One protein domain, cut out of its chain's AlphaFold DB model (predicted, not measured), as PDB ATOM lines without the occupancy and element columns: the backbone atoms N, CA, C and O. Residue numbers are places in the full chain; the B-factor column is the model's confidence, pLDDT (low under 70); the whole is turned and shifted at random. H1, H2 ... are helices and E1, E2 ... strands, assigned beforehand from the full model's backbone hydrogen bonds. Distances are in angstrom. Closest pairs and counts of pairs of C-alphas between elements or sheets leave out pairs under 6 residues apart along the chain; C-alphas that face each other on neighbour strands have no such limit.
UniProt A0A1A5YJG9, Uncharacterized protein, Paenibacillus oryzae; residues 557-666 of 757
ATOM      1  N   VAL A 557     159.570 155.906 134.148       73.56
ATOM      2  CA  VAL A 557     159.489 156.076 132.699       73.56
ATOM      3  C   VAL A 557     160.899 156.047 132.125       73.56
ATOM      4  O   VAL A 557     161.767 156.807 132.559       73.56
ATOM      5  N   LYS A 558     161.125 155.188 131.130       82.94
ATOM      6  CA  LYS A 558     162.387 155.155 130.389       82.94
ATOM      7  C   LYS A 558     162.498 156.407 129.516       82.94
ATOM      8  O   LYS A 558     161.709 156.595 128.592       82.94
ATOM      9  N   GLU A 559     163.487 157.246 129.787       85.69
ATOM     10  CA  GLU A 559     163.795 158.448 129.018       85.69
ATOM     11  C   GLU A 559     165.190 158.323 128.376       85.69
ATOM     12  O   GLU A 559     166.141 157.897 129.041       85.69
ATOM     13  N   PRO A 560     165.357 158.692 127.093       88.56
ATOM     14  CA  PRO A 560     166.677 158.751 126.483       88.56
ATOM     15  C   PRO A 560     167.478 159.902 127.096       88.56
ATOM     16  O   PRO A 560     166.968 161.010 127.277       88.56
ATOM     17  N   GLY A 561     168.750 159.658 127.370       90.94
ATOM     18  CA  GLY A 561     169.674 160.681 127.828       90.94
ATOM     19  C   GLY A 561     171.105 160.351 127.441       90.94
ATOM     20  O   GLY A 561     171.366 159.490 126.599       90.94
ATOM     21  N   LYS A 562     172.041 161.066 128.057       90.44
ATOM     22  CA  LYS A 562     173.465 160.915 127.782       90.44
ATOM     23  C   LYS A 562     174.255 160.598 129.037       90.44
ATOM     24  O   LYS A 562     174.034 161.157 130.110       90.44
ATOM     25  N   LEU A 563     175.232 159.726 128.872       90.19
ATOM     26  CA  LEU A 563     176.255 159.432 129.858       90.19
ATOM     27  C   LEU A 563     177.577 160.005 129.343       90.19
ATOM     28  O   LEU A 563     178.024 159.629 128.268       90.19
ATOM     29  N   SER A 564     178.197 160.928 130.077       85.88
ATOM     30  CA  SER A 564     179.492 161.512 129.721       85.88
ATOM     31  C   SER A 564     180.576 161.018 130.669       85.88
ATOM     32  O   SER A 564     180.596 161.384 131.841       85.88
ATOM     33  N   ILE A 565     181.494 160.194 130.174       83.56
ATOM     34  CA  ILE A 565     182.594 159.628 130.958       83.56
ATOM     35  C   ILE A 565     183.892 160.277 130.475       83.56
ATOM     36  O   ILE A 565     184.299 160.088 129.331       83.56
ATOM     37  N   HIS A 566     184.528 161.096 131.318       72.12
ATOM     38  CA  HIS A 566     185.724 161.880 130.950       72.12
ATOM     39  C   HIS A 566     185.596 162.668 129.625       72.12
ATOM     40  O   HIS A 566     186.563 162.820 128.878       72.12
ATOM     41  N   GLY A 567     184.393 163.174 129.328       70.50
ATOM     42  CA  GLY A 567     184.100 163.939 128.111       70.50
ATOM     43  C   GLY A 567     183.656 163.104 126.903       70.50
ATOM     44  O   GLY A 567     183.249 163.695 125.909       70.50
ATOM     45  N   HIS A 568     183.667 161.767 126.987       77.06
ATOM     46  CA  HIS A 568     183.078 160.883 125.968       77.06
ATOM     47  C   HIS A 568     181.612 160.644 126.239       77.06
ATOM     48  O   HIS A 568     181.261 160.235 127.342       77.06
ATOM     49  N   GLU A 569     180.770 160.887 125.241       86.69
ATOM     50  CA  GLU A 569     179.326 160.717 125.354       86.69
ATOM     51  C   GLU A 569     178.877 159.341 124.851       86.69
ATOM     52  O   GLU A 569     179.257 158.908 123.765       86.69
ATOM     53  N   PHE A 570     178.018 158.699 125.637       89.38
ATOM     54  CA  PHE A 570     177.316 157.462 125.327       89.38
ATOM     55  C   PHE A 570     175.817 157.719 125.413       89.38
ATOM     56  O   PHE A 570     175.351 158.402 126.333       89.38
ATOM     57  N   ASP A 571     175.062 157.149 124.480       88.06
ATOM     58  CA  ASP A 571     173.611 157.100 124.609       88.06
ATOM     59  C   ASP A 571     173.259 156.166 125.768       88.06
ATOM     60  O   ASP A 571     173.772 155.051 125.875       88.06
ATOM     61  N   CYS A 572     172.402 156.639 126.666       86.38
ATOM     62  CA  CYS A 572     172.004 155.887 127.844       86.38
ATOM     63  C   CYS A 572     170.508 156.052 128.092       86.38
ATOM     64  O   CYS A 572     169.889 157.040 127.695       86.38
ATOM     65  N   SER A 573     169.918 155.061 128.747       86.50
ATOM     66  CA  SER A 573     168.534 155.132 129.193       86.50
ATOM     67  C   SER A 573     168.497 155.508 130.665       86.50
ATOM     68  O   SER A 573     169.063 154.807 131.505       86.50
ATOM     69  N   PHE A 574     167.814 156.606 130.963       87.19
ATOM     70  CA  PHE A 574     167.453 156.974 132.321       87.19
ATOM     71  C   PHE A 574     166.061 156.451 132.628       87.19
ATOM     72  O   PHE A 574     165.219 156.288 131.749       87.19
ATOM     73  N   TYR A 575     165.829 156.198 133.900       84.69
ATOM     74  CA  TYR A 575     164.582 155.701 134.430       84.69
ATOM     75  C   TYR A 575     164.086 156.777 135.380       84.69
ATOM     76  O   TYR A 575     164.689 157.012 136.423       84.69
ATOM     77  N   THR A 576     163.021 157.483 135.008       81.62
ATOM     78  CA  THR A 576     162.542 158.661 135.738       81.62
ATOM     79  C   THR A 576     161.188 158.422 136.377       81.62
ATOM     80  O   THR A 576     160.213 158.120 135.696       81.62
ATOM     81  N   LYS A 577     161.102 158.656 137.682       76.44
ATOM     82  CA  LYS A 577     159.849 158.703 138.423       76.44
ATOM     83  C   LYS A 577     159.224 160.090 138.340       76.44
ATOM     84  O   LYS A 577     159.905 161.094 138.562       76.44
ATOM     85  N   PHE A 578     157.922 160.150 138.069       69.38
ATOM     86  CA  PHE A 578     157.159 161.399 138.021       69.38
ATOM     87  C   PHE A 578     156.108 161.461 139.137       69.38
ATOM     88  O   PHE A 578     155.349 160.518 139.339       69.38
ATOM     89  N   ASP A 579     156.013 162.607 139.818       62.59
ATOM     90  CA  ASP A 579     154.806 163.014 140.548       62.59
ATOM     91  C   ASP A 579     154.139 164.144 139.761       62.59
ATOM     92  O   ASP A 579     154.661 165.263 139.667       62.59
ATOM     93  N   LYS A 580     152.997 163.817 139.146       72.81
ATOM     94  CA  LYS A 580     152.297 164.640 138.146       72.81
ATOM     95  C   LYS A 580     153.201 164.947 136.946       72.81
ATOM     96  O   LYS A 580     153.415 164.070 136.121       72.81
ATOM     97  N   GLU A 581     153.729 166.164 136.853       71.62
ATOM     98  CA  GLU A 581     154.621 166.621 135.771       71.62
ATOM     99  C   GLU A 581     156.061 166.850 136.260       71.62
ATOM    100  O   GLU A 581     156.942 167.254 135.504       71.62
ATOM    101  N   THR A 582     156.321 166.594 137.541       72.88
ATOM    102  CA  THR A 582     157.612 166.843 138.181       72.88
ATOM    103  C   THR A 582     158.392 165.544 138.277       72.88
ATOM    104  O   THR A 582     157.930 164.595 138.909       72.88
ATOM    105  N   ARG A 583     159.600 165.507 137.701       79.75
ATOM    106  CA  ARG A 583     160.554 164.415 137.932       79.75
ATOM    107  C   ARG A 583     160.854 164.371 139.430       79.75
ATOM    108  O   ARG A 583     161.447 165.317 139.951       79.75
ATOM    109  N   THR A 584     160.456 163.329 140.140       75.25
ATOM    110  CA  THR A 584     160.743 163.164 141.573       75.25
ATOM    111  C   THR A 584     162.057 162.435 141.767       75.25
ATOM    112  O   THR A 584     162.915 162.935 142.492       75.25
ATOM    113  N   GLU A 585     162.288 161.377 141.000       80.25
ATOM    114  CA  GLU A 585     163.498 160.563 141.067       80.25
ATOM    115  C   GLU A 585     164.001 160.209 139.666       80.25
ATOM    116  O   GLU A 585     163.211 160.101 138.733       80.25
ATOM    117  N   VAL A 586     165.319 160.095 139.497       84.62
ATOM    118  CA  VAL A 586     165.926 159.619 138.248       84.62
ATOM    119  C   VAL A 586     167.006 158.611 138.583       84.62
ATOM    120  O   VAL A 586     167.863 158.891 139.419       84.62
ATOM    121  N   ALA A 587     166.979 157.478 137.901       86.06
ATOM    122  CA  ALA A 587     167.943 156.407 138.017       86.06
ATOM    123  C   ALA A 587     168.578 156.078 136.659       86.06
ATOM    124  O   ALA A 587     168.052 156.434 135.602       86.06
ATOM    125  N   VAL A 588     169.720 155.401 136.690       87.25
ATOM    126  CA  VAL A 588     170.409 154.871 135.506       87.25
ATOM    127  C   VAL A 588     170.595 153.369 135.659       87.25
ATOM    128  O   VAL A 588     170.856 152.892 136.761       87.25
ATOM    129  N   ASP A 589     170.475 152.628 134.560       84.56
ATOM    130  CA  ASP A 589     170.821 151.207 134.547       84.56
ATOM    131  C   ASP A 589     172.325 151.022 134.807       84.56
ATOM    132  O   ASP A 589     173.180 151.496 134.048       84.56
ATOM    133  N   ILE A 590     172.636 150.318 135.894       82.75
ATOM    134  CA  ILE A 590     173.995 150.014 136.328       82.75
ATOM    135  C   ILE A 590     174.706 149.161 135.281       82.75
ATOM    136  O   ILE A 590     175.891 149.382 135.039       82.75
ATOM    137  N   SER A 591     174.016 148.241 134.609       82.50
ATOM    138  CA  SER A 591     174.627 147.405 133.570       82.50
ATOM    139  C   SER A 591     175.096 148.251 132.388       82.50
ATOM    140  O   SER A 591     176.251 148.146 131.969       82.50
ATOM    141  N   SER A 592     174.249 149.164 131.910       83.75
ATOM    142  CA  SER A 592     174.603 150.138 130.871       83.75
ATOM    143  C   SER A 592     175.748 151.064 131.298       83.75
ATOM    144  O   SER A 592     176.664 151.334 130.512       83.75
ATOM    145  N   LEU A 593     175.742 151.529 132.553       87.25
ATOM    146  CA  LEU A 593     176.819 152.340 133.124       87.25
ATOM    147  C   LEU A 593     178.148 151.565 133.160       87.25
ATOM    148  O   LEU A 593     179.166 152.078 132.694       87.25
ATOM    149  N   ARG A 594     178.133 150.322 133.660       89.06
ATOM    150  CA  ARG A 594     179.291 149.414 133.704       89.06
ATOM    151  C   ARG A 594     179.866 149.197 132.316       89.06
ATOM    152  O   ARG A 594     181.052 149.427 132.113       89.06
ATOM    153  N   GLN A 595     179.031 148.810 131.354       88.62
ATOM    154  CA  GLN A 595     179.470 148.558 129.981       88.62
ATOM    155  C   GLN A 595     180.099 149.801 129.348       88.62
ATOM    156  O   GLN A 595     181.162 149.705 128.736       88.62
ATOM    157  N   SER A 596     179.491 150.972 129.547       89.12
ATOM    158  CA  SER A 596     180.013 152.233 129.011       89.12
ATOM    159  C   SER A 596     181.375 152.579 129.619       89.12
ATOM    160  O   SER A 596     182.312 152.892 128.885       89.12
ATOM    161  N   VAL A 597     181.523 152.441 130.943       86.25
ATOM    162  CA  VAL A 597     182.804 152.643 131.638       86.25
ATOM    163  C   VAL A 597     183.854 151.650 131.142       86.25
ATOM    164  O   VAL A 597     184.917 152.067 130.689       86.25
ATOM    165  N   LEU A 598     183.566 150.349 131.154       87.81
ATOM    166  CA  LEU A 598     184.534 149.315 130.776       87.81
ATOM    167  C   LEU A 598     184.941 149.399 129.304       87.81
ATOM    168  O   LEU A 598     186.095 149.130 128.973       87.81
ATOM    169  N   SER A 599     184.043 149.841 128.421       87.62
ATOM    170  CA  SER A 599     184.364 150.033 127.004       87.62
ATOM    171  C   SER A 599     185.466 151.075 126.771       87.62
ATOM    172  O   SER A 599     186.284 150.888 125.870       87.62
ATOM    173  N   LEU A 600     185.533 152.125 127.601       82.12
ATOM    174  CA  LEU A 600     186.563 153.166 127.507       82.12
ATOM    175  C   LEU A 600     187.928 152.703 127.994       82.12
ATOM    176  O   LEU A 600     188.944 153.139 127.464       82.12
ATOM    177  N   TYR A 601     187.952 151.846 129.010       77.88
ATOM    178  CA  TYR A 601     189.188 151.380 129.633       77.88
ATOM    179  C   TYR A 601     189.673 150.045 129.068       77.88
ATOM    180  O   TYR A 601     190.667 149.490 129.538       77.88
ATOM    181  N   LYS A 602     188.986 149.513 128.049       80.44
ATOM    182  CA  LYS A 602     189.342 148.252 127.408       80.44
ATOM    183  C   LYS A 602     190.752 148.329 126.820       80.44
ATOM    184  O   LYS A 602     191.005 149.087 125.887       80.44
ATOM    185  N   GLY A 603     191.650 147.492 127.338       71.44
ATOM    186  CA  GLY A 603     193.052 147.438 126.915       71.44
ATOM    187  C   GLY A 603     193.988 148.396 127.658       71.44
ATOM    188  O   GLY A 603     195.168 148.433 127.333       71.44
ATOM    189  N   CYS A 604     193.496 149.140 128.653       71.25
ATOM    190  CA  CYS A 604     194.343 149.905 129.569       71.25
ATOM    191  C   CYS A 604     194.868 149.007 130.695       71.25
ATOM    192  O   CYS A 604     194.174 148.086 131.129       71.25
ATOM    193  N   ALA A 605     196.050 149.324 131.231       67.06
ATOM    194  CA  ALA A 605     196.677 148.557 132.315       67.06
ATOM    195  C   ALA A 605     195.804 148.440 133.582       67.06
ATOM    196  O   ALA A 605     195.950 147.502 134.358       67.06
ATOM    197  N   ASN A 606     194.863 149.369 133.766       67.56
ATOM    198  CA  ASN A 606     193.992 149.448 134.938       67.56
ATOM    199  C   ASN A 606     192.582 148.867 134.703       67.56
ATOM    200  O   ASN A 606     191.705 149.068 135.543       67.56
ATOM    201  N   TYR A 607     192.348 148.168 133.581       78.56
ATOM    202  CA  TYR A 607     191.040 147.589 133.241       78.56
ATOM    203  C   TYR A 607     190.497 146.695 134.364       78.56
ATOM    204  O   TYR A 607     189.399 146.954 134.845       78.56
ATOM    205  N   ASP A 608     191.285 145.727 134.842       76.38
ATOM    206  CA  ASP A 608     190.849 144.758 135.860       76.38
ATOM    207  C   ASP A 608     190.461 145.444 137.181       76.38
ATOM    208  O   ASP A 608     189.496 145.068 137.838       76.38
ATOM    209  N   THR A 609     191.182 146.504 137.561       77.19
ATOM    210  CA  THR A 609     190.869 147.289 138.766       77.19
ATOM    211  C   THR A 609     189.566 148.068 138.606       77.19
ATOM    212  O   THR A 609     188.773 148.155 139.543       77.19
ATOM    213  N   ILE A 610     189.327 148.640 137.422       79.31
ATOM    214  CA  ILE A 610     188.085 149.358 137.112       79.31
ATOM    215  C   ILE A 610     186.913 148.379 137.024       79.31
ATOM    216  O   ILE A 610     185.833 148.685 137.522       79.31
ATOM    217  N   GLU A 611     187.124 147.198 136.450       84.88
ATOM    218  CA  GLU A 611     186.149 146.111 136.430       84.88
ATOM    219  C   GLU A 611     185.769 145.696 137.848       84.88
ATOM    220  O   GLU A 611     184.598 145.800 138.213       84.88
ATOM    221  N   GLU A 612     186.745 145.366 138.696       82.56
ATOM    222  CA  GLU A 612     186.479 145.007 140.089       82.56
ATOM    223  C   GLU A 612     185.697 146.110 140.817       82.56
ATOM    224  O   GLU A 612     184.704 145.824 141.484       82.56
ATOM    225  N   LEU A 613     186.091 147.378 140.653       81.94
ATOM    226  CA  LEU A 613     185.406 148.526 141.251       81.94
ATOM    227  C   LEU A 613     183.948 148.648 140.802       81.94
ATOM    228  O   LEU A 613     183.079 148.924 141.627       81.94
ATOM    229  N   MET A 614     183.675 148.456 139.513       83.19
ATOM    230  CA  MET A 614     182.343 148.626 138.933       83.19
ATOM    231  C   MET A 614     181.386 147.468 139.273       83.19
ATOM    232  O   MET A 614     180.169 147.666 139.253       83.19
ATOM    233  N   PHE A 615     181.908 146.290 139.631       82.69
ATOM    234  CA  PHE A 615     181.131 145.109 140.041       82.69
ATOM    235  C   PHE A 615     180.953 144.958 141.567       82.69
ATOM    236  O   PHE A 615     180.357 143.985 142.025       82.69
ATOM    237  N   ARG A 616     181.421 145.917 142.372       77.94
ATOM    238  CA  ARG A 616     181.229 145.929 143.835       77.94
ATOM    239  C   ARG A 616     179.749 146.042 144.232       77.94
ATOM    240  O   ARG A 616     178.999 146.832 143.656       77.94
ATOM    241  N   ASN A 617     179.349 145.309 145.277       68.75
ATOM    242  CA  ASN A 617     177.965 145.268 145.775       68.75
ATOM    243  C   ASN A 617     177.468 146.626 146.314       68.75
ATOM    244  O   ASN A 617     176.273 146.907 146.393       68.75
ATOM    245  N   GLU A 618     178.390 147.504 146.687       69.69
ATOM    246  CA  GLU A 618     178.102 148.859 147.151       69.69
ATOM    247  C   GLU A 618     177.535 149.761 146.035       69.69
ATOM    248  O   GLU A 618     176.912 150.787 146.329       69.69
ATOM    249  N   LEU A 619     177.720 149.364 144.767       63.44
ATOM    250  CA  LEU A 619     177.062 149.947 143.594       63.44
ATOM    251  C   LEU A 619     175.768 149.213 143.200       63.44
ATOM    252  O   LEU A 619     174.988 149.800 142.461       63.44
ATOM    253  N   THR A 620     175.520 147.979 143.668       53.22
ATOM    254  CA  THR A 620     174.347 147.155 143.281       53.22
ATOM    255  C   THR A 620     173.114 147.366 144.155       53.22
ATOM    256  O   THR A 620     172.038 146.871 143.837       53.22
ATOM    257  N   THR A 621     173.223 148.080 145.274       47.44
ATOM    258  CA  THR A 621     172.179 148.097 146.316       47.44
ATOM    259  C   THR A 621     171.081 149.152 146.097       47.44
ATOM    260  O   THR A 621     170.548 149.736 147.043       47.44
ATOM    261  N   LEU A 622     170.672 149.366 144.844       49.28
ATOM    262  CA  LEU A 622     169.584 150.276 144.486       49.28
ATOM    263  C   LEU A 622     168.573 149.617 143.539       49.28
ATOM    264  O   LEU A 622     168.940 149.000 142.548       49.28
ATOM    265  N   HIS A 623     167.300 149.756 143.930       51.47
ATOM    266  CA  HIS A 623     166.053 149.395 143.247       51.47
ATOM    267  C   HIS A 623     166.140 148.279 142.191       51.47
ATOM    268  O   HIS A 623     166.454 148.532 141.030       51.47
ATOM    269  N   TYR A 624     165.723 147.067 142.570       42.44
ATOM    270  CA  TYR A 624     165.358 146.037 141.600       42.44
ATOM    271  C   TYR A 624     164.061 146.453 140.900       42.44
ATOM    272  O   TYR A 624     163.004 146.530 141.532       42.44
ATOM    273  N   ALA A 625     164.145 146.742 139.602       46.53
ATOM    274  CA  ALA A 625     162.963 146.856 138.756       46.53
ATOM    275  C   ALA A 625     162.428 145.450 138.421       46.53
ATOM    276  O   ALA A 625     163.200 144.491 138.316       46.53
ATOM    277  N   SER A 626     161.119 145.316 138.182       41.41
ATOM    278  CA  SER A 626     160.479 144.053 137.756       41.41
ATOM    279  C   SER A 626     161.069 143.471 136.458       41.41
ATOM    280  O   SER A 626     160.892 142.292 136.159       41.41
ATOM    281  N   SER A 627     161.788 144.299 135.694       47.44
ATOM    282  CA  SER A 627     162.512 143.958 134.469       47.44
ATOM    283  C   SER A 627     163.838 143.217 134.691       47.44
ATOM    284  O   SER A 627     164.445 142.799 133.709       47.44
ATOM    285  N   GLY A 628     164.304 143.074 135.938       53.16
ATOM    286  CA  GLY A 628     165.640 142.538 136.239       53.16
ATOM    287  C   GLY A 628     166.770 143.561 136.084       53.16
ATOM    288  O   GLY A 628     167.939 143.192 136.100       53.16
ATOM    289  N   LEU A 629     166.443 144.846 135.903       62.03
ATOM    290  CA  LEU A 629     167.439 145.914 135.806       62.03
ATOM    291  C   LEU A 629     167.883 146.379 137.196       62.03
ATOM    292  O   LEU A 629     167.055 146.706 138.048       62.03
ATOM    293  N   GLU A 630     169.199 146.474 137.377       70.38
ATOM    294  CA  GLU A 630     169.834 147.108 138.530       70.38
ATOM    295  C   GLU A 630     169.855 148.629 138.304       70.38
ATOM    296  O   GLU A 630     170.595 149.125 137.450       70.38
ATOM    297  N   LEU A 631     169.032 149.392 139.030       74.75
ATOM    298  CA  LEU A 631     168.893 150.836 138.813       74.75
ATOM    299  C   LEU A 631     169.592 151.644 139.907       74.75
ATOM    300  O   LEU A 631     169.170 151.634 141.054       74.75
ATOM    301  N   LEU A 632     170.587 152.454 139.550       80.00
ATOM    302  CA  LEU A 632     171.238 153.396 140.464       80.00
ATOM    303  C   LEU A 632     170.466 154.722 140.512       80.00
ATOM    304  O   LEU A 632     170.487 155.470 139.533       80.00
ATOM    305  N   SER A 633     169.853 155.062 141.652       82.69
ATOM    306  CA  SER A 633     169.240 156.386 141.856       82.69
ATOM    307  C   SER A 633     170.300 157.494 141.861       82.69
ATOM    308  O   SER A 633     171.257 157.462 142.633       82.69
ATOM    309  N   LEU A 634     170.116 158.500 141.004       84.31
ATOM    310  CA  LEU A 634     170.993 159.669 140.852       84.31
ATOM    311  C   LEU A 634     170.489 160.888 141.627       84.31
ATOM    312  O   LEU A 634     171.223 161.856 141.823       84.31
ATOM    313  N   THR A 635     169.229 160.861 142.056       78.50
ATOM    314  CA  THR A 635     168.617 161.909 142.884       78.50
ATOM    315  C   THR A 635     168.720 161.614 144.376       78.50
ATOM    316  O   THR A 635     168.709 162.546 145.176       78.50
ATOM    317  N   THR A 636     168.832 160.338 144.745       71.19
ATOM    318  CA  THR A 636     168.824 159.853 146.130       71.19
ATOM    319  C   THR A 636     169.876 158.758 146.290       71.19
ATOM    320  O   THR A 636     169.560 157.582 146.433       71.19
ATOM    321  N   ILE A 637     171.156 159.150 146.249       70.19
ATOM    322  CA  ILE A 637     172.279 158.223 146.445       70.19
ATOM    323  C   ILE A 637     172.321 157.799 147.929       70.19
ATOM    324  O   ILE A 637     172.436 158.669 148.799       70.19
ATOM    325  N   PRO A 638     172.235 156.495 148.255       65.56
ATOM    326  CA  PRO A 638     172.329 155.996 149.619       65.56
ATOM    327  C   PRO A 638     173.672 156.339 150.261       65.56
ATOM    328  O   PRO A 638     174.711 156.324 149.603       65.56
ATOM    329  N   THR A 639     173.675 156.568 151.575       69.38
ATOM    330  CA  THR A 639     174.872 156.988 152.324       69.38
ATOM    331  C   THR A 639     176.061 156.039 152.153       69.38
ATOM    332  O   THR A 639     177.195 156.496 152.061       69.38
ATOM    333  N   TYR A 640     175.832 154.723 152.103       67.19
ATOM    334  CA  TYR A 640     176.915 153.748 151.928       67.19
ATOM    335  C   TYR A 640     177.474 153.766 150.491       67.19
ATOM    336  O   TYR A 640     178.689 153.672 150.320       67.19
ATOM    337  N   THR A 641     176.628 153.958 149.468       70.50
ATOM    338  CA  THR A 641     177.060 154.136 148.072       70.50
ATOM    339  C   THR A 641     177.853 155.428 147.930       70.50
ATOM    340  O   THR A 641     178.928 155.419 147.346       70.50
ATOM    341  N   ASP A 642     177.391 156.532 148.522       72.94
ATOM    342  CA  ASP A 642     178.119 157.807 148.521       72.94
ATOM    343  C   ASP A 642     179.496 157.680 149.202       72.94
ATOM    344  O   ASP A 642     180.511 158.098 148.648       72.94
ATOM    345  N   GLN A 643     179.572 157.000 150.352       73.44
ATOM    346  CA  GLN A 643     180.846 156.697 151.020       73.44
ATOM    347  C   GLN A 643     181.776 155.840 150.151       73.44
ATOM    348  O   GLN A 643     182.981 156.100 150.101       73.44
ATOM    349  N   PHE A 644     181.239 154.835 149.454       79.69
ATOM    350  CA  PHE A 644     181.998 154.015 148.511       79.69
ATOM    351  C   PHE A 644     182.526 154.848 147.333       79.69
ATOM    352  O   PHE A 644     183.715 154.777 147.016       79.69
ATOM    353  N   LEU A 645     181.676 155.675 146.717       79.94
ATOM    354  CA  LEU A 645     182.050 156.557 145.611       79.94
ATOM    355  C   LEU A 645     183.156 157.532 146.041       79.94
ATOM    356  O   LEU A 645     184.170 157.654 145.355       79.94
ATOM    357  N   GLN A 646     183.027 158.155 147.217       78.56
ATOM    358  CA  GLN A 646     184.036 159.061 147.773       78.56
ATOM    359  C   GLN A 646     185.360 158.352 148.074       78.56
ATOM    360  O   GLN A 646     186.415 158.848 147.677       78.56
ATOM    361  N   LYS A 647     185.317 157.180 148.724       75.06
ATOM    362  CA  LYS A 647     186.510 156.380 149.056       75.06
ATOM    363  C   LYS A 647     187.316 156.000 147.812       75.06
ATOM    364  O   LYS A 647     188.541 155.959 147.875       75.06
ATOM    365  N   ASN A 648     186.636 155.744 146.697       73.06
ATOM    366  CA  ASN A 648     187.249 155.367 145.422       73.06
ATOM    367  C   ASN A 648     187.363 156.552 144.432       73.06
ATOM    368  O   ASN A 648     187.586 156.347 143.243       73.06
ATOM    369  N   ASN A 649     187.153 157.785 144.918       74.38
ATOM    370  CA  ASN A 649     186.944 159.050 144.191       74.38
ATOM    371  C   ASN A 649     186.214 158.955 142.841       74.38
ATOM    372  O   ASN A 649     186.525 159.677 141.890       74.38
ATOM    373  N   ILE A 650     185.180 158.132 142.772       81.56
ATOM    374  CA  ILE A 650     184.206 158.160 141.690       81.56
ATOM    375  C   ILE A 650     183.261 159.334 141.950       81.56
ATOM    376  O   ILE A 650     182.729 159.493 143.047       81.56
ATOM    377  N   ARG A 651     183.055 160.193 140.951       82.31
ATOM    378  CA  ARG A 651     182.129 161.326 141.031       82.31
ATOM    379  C   ARG A 651     181.060 161.211 139.963       82.31
ATOM    380  O   ARG A 651     181.375 161.139 138.776       82.31
ATOM    381  N   PHE A 652     179.814 161.285 140.408       86.69
ATOM    382  CA  PHE A 652     178.637 161.429 139.569       86.69
ATOM    383  C   PHE A 652     178.126 162.864 139.671       86.69
ATOM    384  O   PHE A 652     177.870 163.368 140.762       86.69
ATOM    385  N   ASN A 653     178.015 163.541 138.532       86.44
ATOM    386  CA  ASN A 653     177.405 164.859 138.426       86.44
ATOM    387  C   ASN A 653     176.246 164.771 137.436       86.44
ATOM    388  O   ASN A 653     176.461 164.623 136.235       86.44
ATOM    389  N   PHE A 654     175.023 164.804 137.953       89.94
ATOM    390  CA  PHE A 654     173.819 164.550 137.179       89.94
ATOM    391  C   PHE A 654     173.021 165.835 136.941       89.94
ATOM    392  O   PHE A 654     172.604 166.502 137.890       89.94
ATOM    393  N   ASP A 655     172.766 166.158 135.672       87.00
ATOM    394  CA  ASP A 655     171.816 167.194 135.271       87.00
ATOM    395  C   ASP A 655     170.449 166.564 134.978       87.00
ATOM    396  O   ASP A 655     170.215 165.951 133.934       87.00
ATOM    397  N   LYS A 656     169.524 166.764 135.917       82.25
ATOM    398  CA  LYS A 656     168.154 166.240 135.873       82.25
ATOM    399  C   LYS A 656     167.286 166.837 134.763       82.25
ATOM    400  O   LYS A 656     166.291 166.222 134.377       82.25
ATOM    401  N   ASN A 657     167.617 168.024 134.254       81.19
ATOM    402  CA  ASN A 657     166.852 168.658 133.181       81.19
ATOM    403  C   ASN A 657     167.275 168.111 131.821       81.19
ATOM    404  O   ASN A 657     166.416 167.808 130.994       81.19
ATOM    405  N   LEU A 658     168.587 167.963 131.627       85.62
ATOM    406  CA  LEU A 658     169.186 167.483 130.382       85.62
ATOM    407  C   LEU A 658     169.286 165.955 130.294       85.62
ATOM    408  O   LEU A 658     169.640 165.452 129.231       85.62
ATOM    409  N   LEU A 659     168.994 165.233 131.385       88.81
ATOM    410  CA  LEU A 659     169.237 163.791 131.518       88.81
ATOM    411  C   LEU A 659     170.672 163.444 131.103       88.81
ATOM    412  O   LEU A 659     170.920 162.599 130.244       88.81
ATOM    413  N   LEU A 660     171.620 164.172 131.700       89.56
ATOM    414  CA  LEU A 660     173.048 164.022 131.453       89.56
ATOM    415  C   LEU A 660     173.741 163.611 132.749       89.56
ATOM    416  O   LEU A 660     173.816 164.402 133.689       89.56
ATOM    417  N   LEU A 661     174.283 162.397 132.789       89.94
ATOM    418  CA  LEU A 661     175.135 161.943 133.885       89.94
ATOM    419  C   LEU A 661     176.601 162.091 133.486       89.94
ATOM    420  O   LEU A 661     177.071 161.415 132.579       89.94
ATOM    421  N   GLN A 662     177.339 162.952 134.179       86.06
ATOM    422  CA  GLN A 662     178.790 163.035 134.061       86.06
ATOM    423  C   GLN A 662     179.447 162.122 135.091       86.06
ATOM    424  O   GLN A 662     179.255 162.289 136.297       86.06
ATOM    425  N   VAL A 663     180.266 161.190 134.617       84.50
ATOM    426  CA  VAL A 663     181.045 160.269 135.439       84.50
ATOM    427  C   VAL A 663     182.513 160.651 135.354       84.50
ATOM    428  O   VAL A 663     183.099 160.744 134.275       84.50
ATOM    429  N   THR A 664     183.124 160.883 136.511       79.25
ATOM    430  CA  THR A 664     184.572 161.063 136.641       79.25
ATOM    431  C   THR A 664     185.109 159.999 137.581       79.25
ATOM    432  O   THR A 664     184.760 159.999 138.757       79.25
ATOM    433  N   LEU A 665     185.979 159.122 137.089       78.69
ATOM    434  CA  LEU A 665     186.706 158.179 137.934       78.69
ATOM    435  C   LEU A 665     187.988 158.850 138.428       78.69
ATOM    436  O   LEU A 665     188.796 159.331 137.634       78.69
ATOM    437  N   GLY A 666     188.150 158.947 139.743       62.00
ATOM    438  CA  GLY A 666     189.315 159.542 140.377       62.00
ATOM    439  C   GLY A 666     190.123 158.507 141.149       62.00
ATOM    440  O   GLY A 666     189.881 158.278 142.319       62.00
TER     441      GLY A 666
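AT A GLANCE: This is residues 557 to 666 of the 757 residues of an uncharacterized protein of Paenibacillus oryzae (UniProt A0A1A5YJG9). A six-stranded sheet, curled like part of a barrel, folds back on itself, E4 and E3 facing E1, E6 and E5, with E2 as the hinge. Helix H1 packs on it over E1 and makes a hairpin with H2; H3 only grazes the sheet. The printed part has 110 residues, with three helices and six strands in the order E1 E2 E3 H1 H2 E4 H3 E5 E6; the mixed sheet runs E4 E3 E2 E1 E6 E5, and the class is mixed. It is compact, radius of gyration of the C-alphas 13.6 A, with an elongated outline of 47 by 27 by 25 A.

HOW THE PARTS SIT: E1, residues 557 to 565, E2, residues 568 to 579, and E3, residues 582 to 589, form a meander, each strand the antiparallel neighbour of the one before. N 559 and O 574, 2.8 A, and N 577 and O 585, 2.8 A, are within hydrogen-bond range. H1, residues 590 to 601, is on the sheet at a height of 8.6 A, along E1 at 22 degrees on the local plane; their closest C-alphas, of Val 597 and Ile 565, are 7.0 A apart. H2, residues 607 to 614, touches H1, opposite ways at a shallow tilt of 21 degrees; the closest C-alphas, of Tyr 601 and Tyr 607, are 5.6 A apart. E4, residues 631 to 633, is antiparallel to E3, with N 632 and O 588 at 2.8 A. H3, residues 639 to 647, only grazes the sheet. E5, residues 650 to 655, and E6, residues 660 to 665, form a hairpin, with N 653 and O 662 at 2.8 A; E6 is parallel to E1, with N 663 and O 564 at 2.8 A. Every O i to N i+4 pair is within range in H2 and H3, and 7 of 8 in H1.

IN THESE COORDINATES: E1, 23.4 A long, begins at C-alpha 557 (159.489, 156.076, 132.699). E2 measures 31.9 A, E3 20.8 A and H1 16.7 A. E6 ends at C-alpha 665 (186.706, 158.179, 137.934).

THE WHOLE: The C-alphas farthest apart, of Lys 580 and Ala 605, are 47.6 A apart. The printed part has no cut; the link from H2 to E4 is long, 16 residues. Mean pLDDT of the printed part is 77.1, with residues 617 to 629 among those under 70.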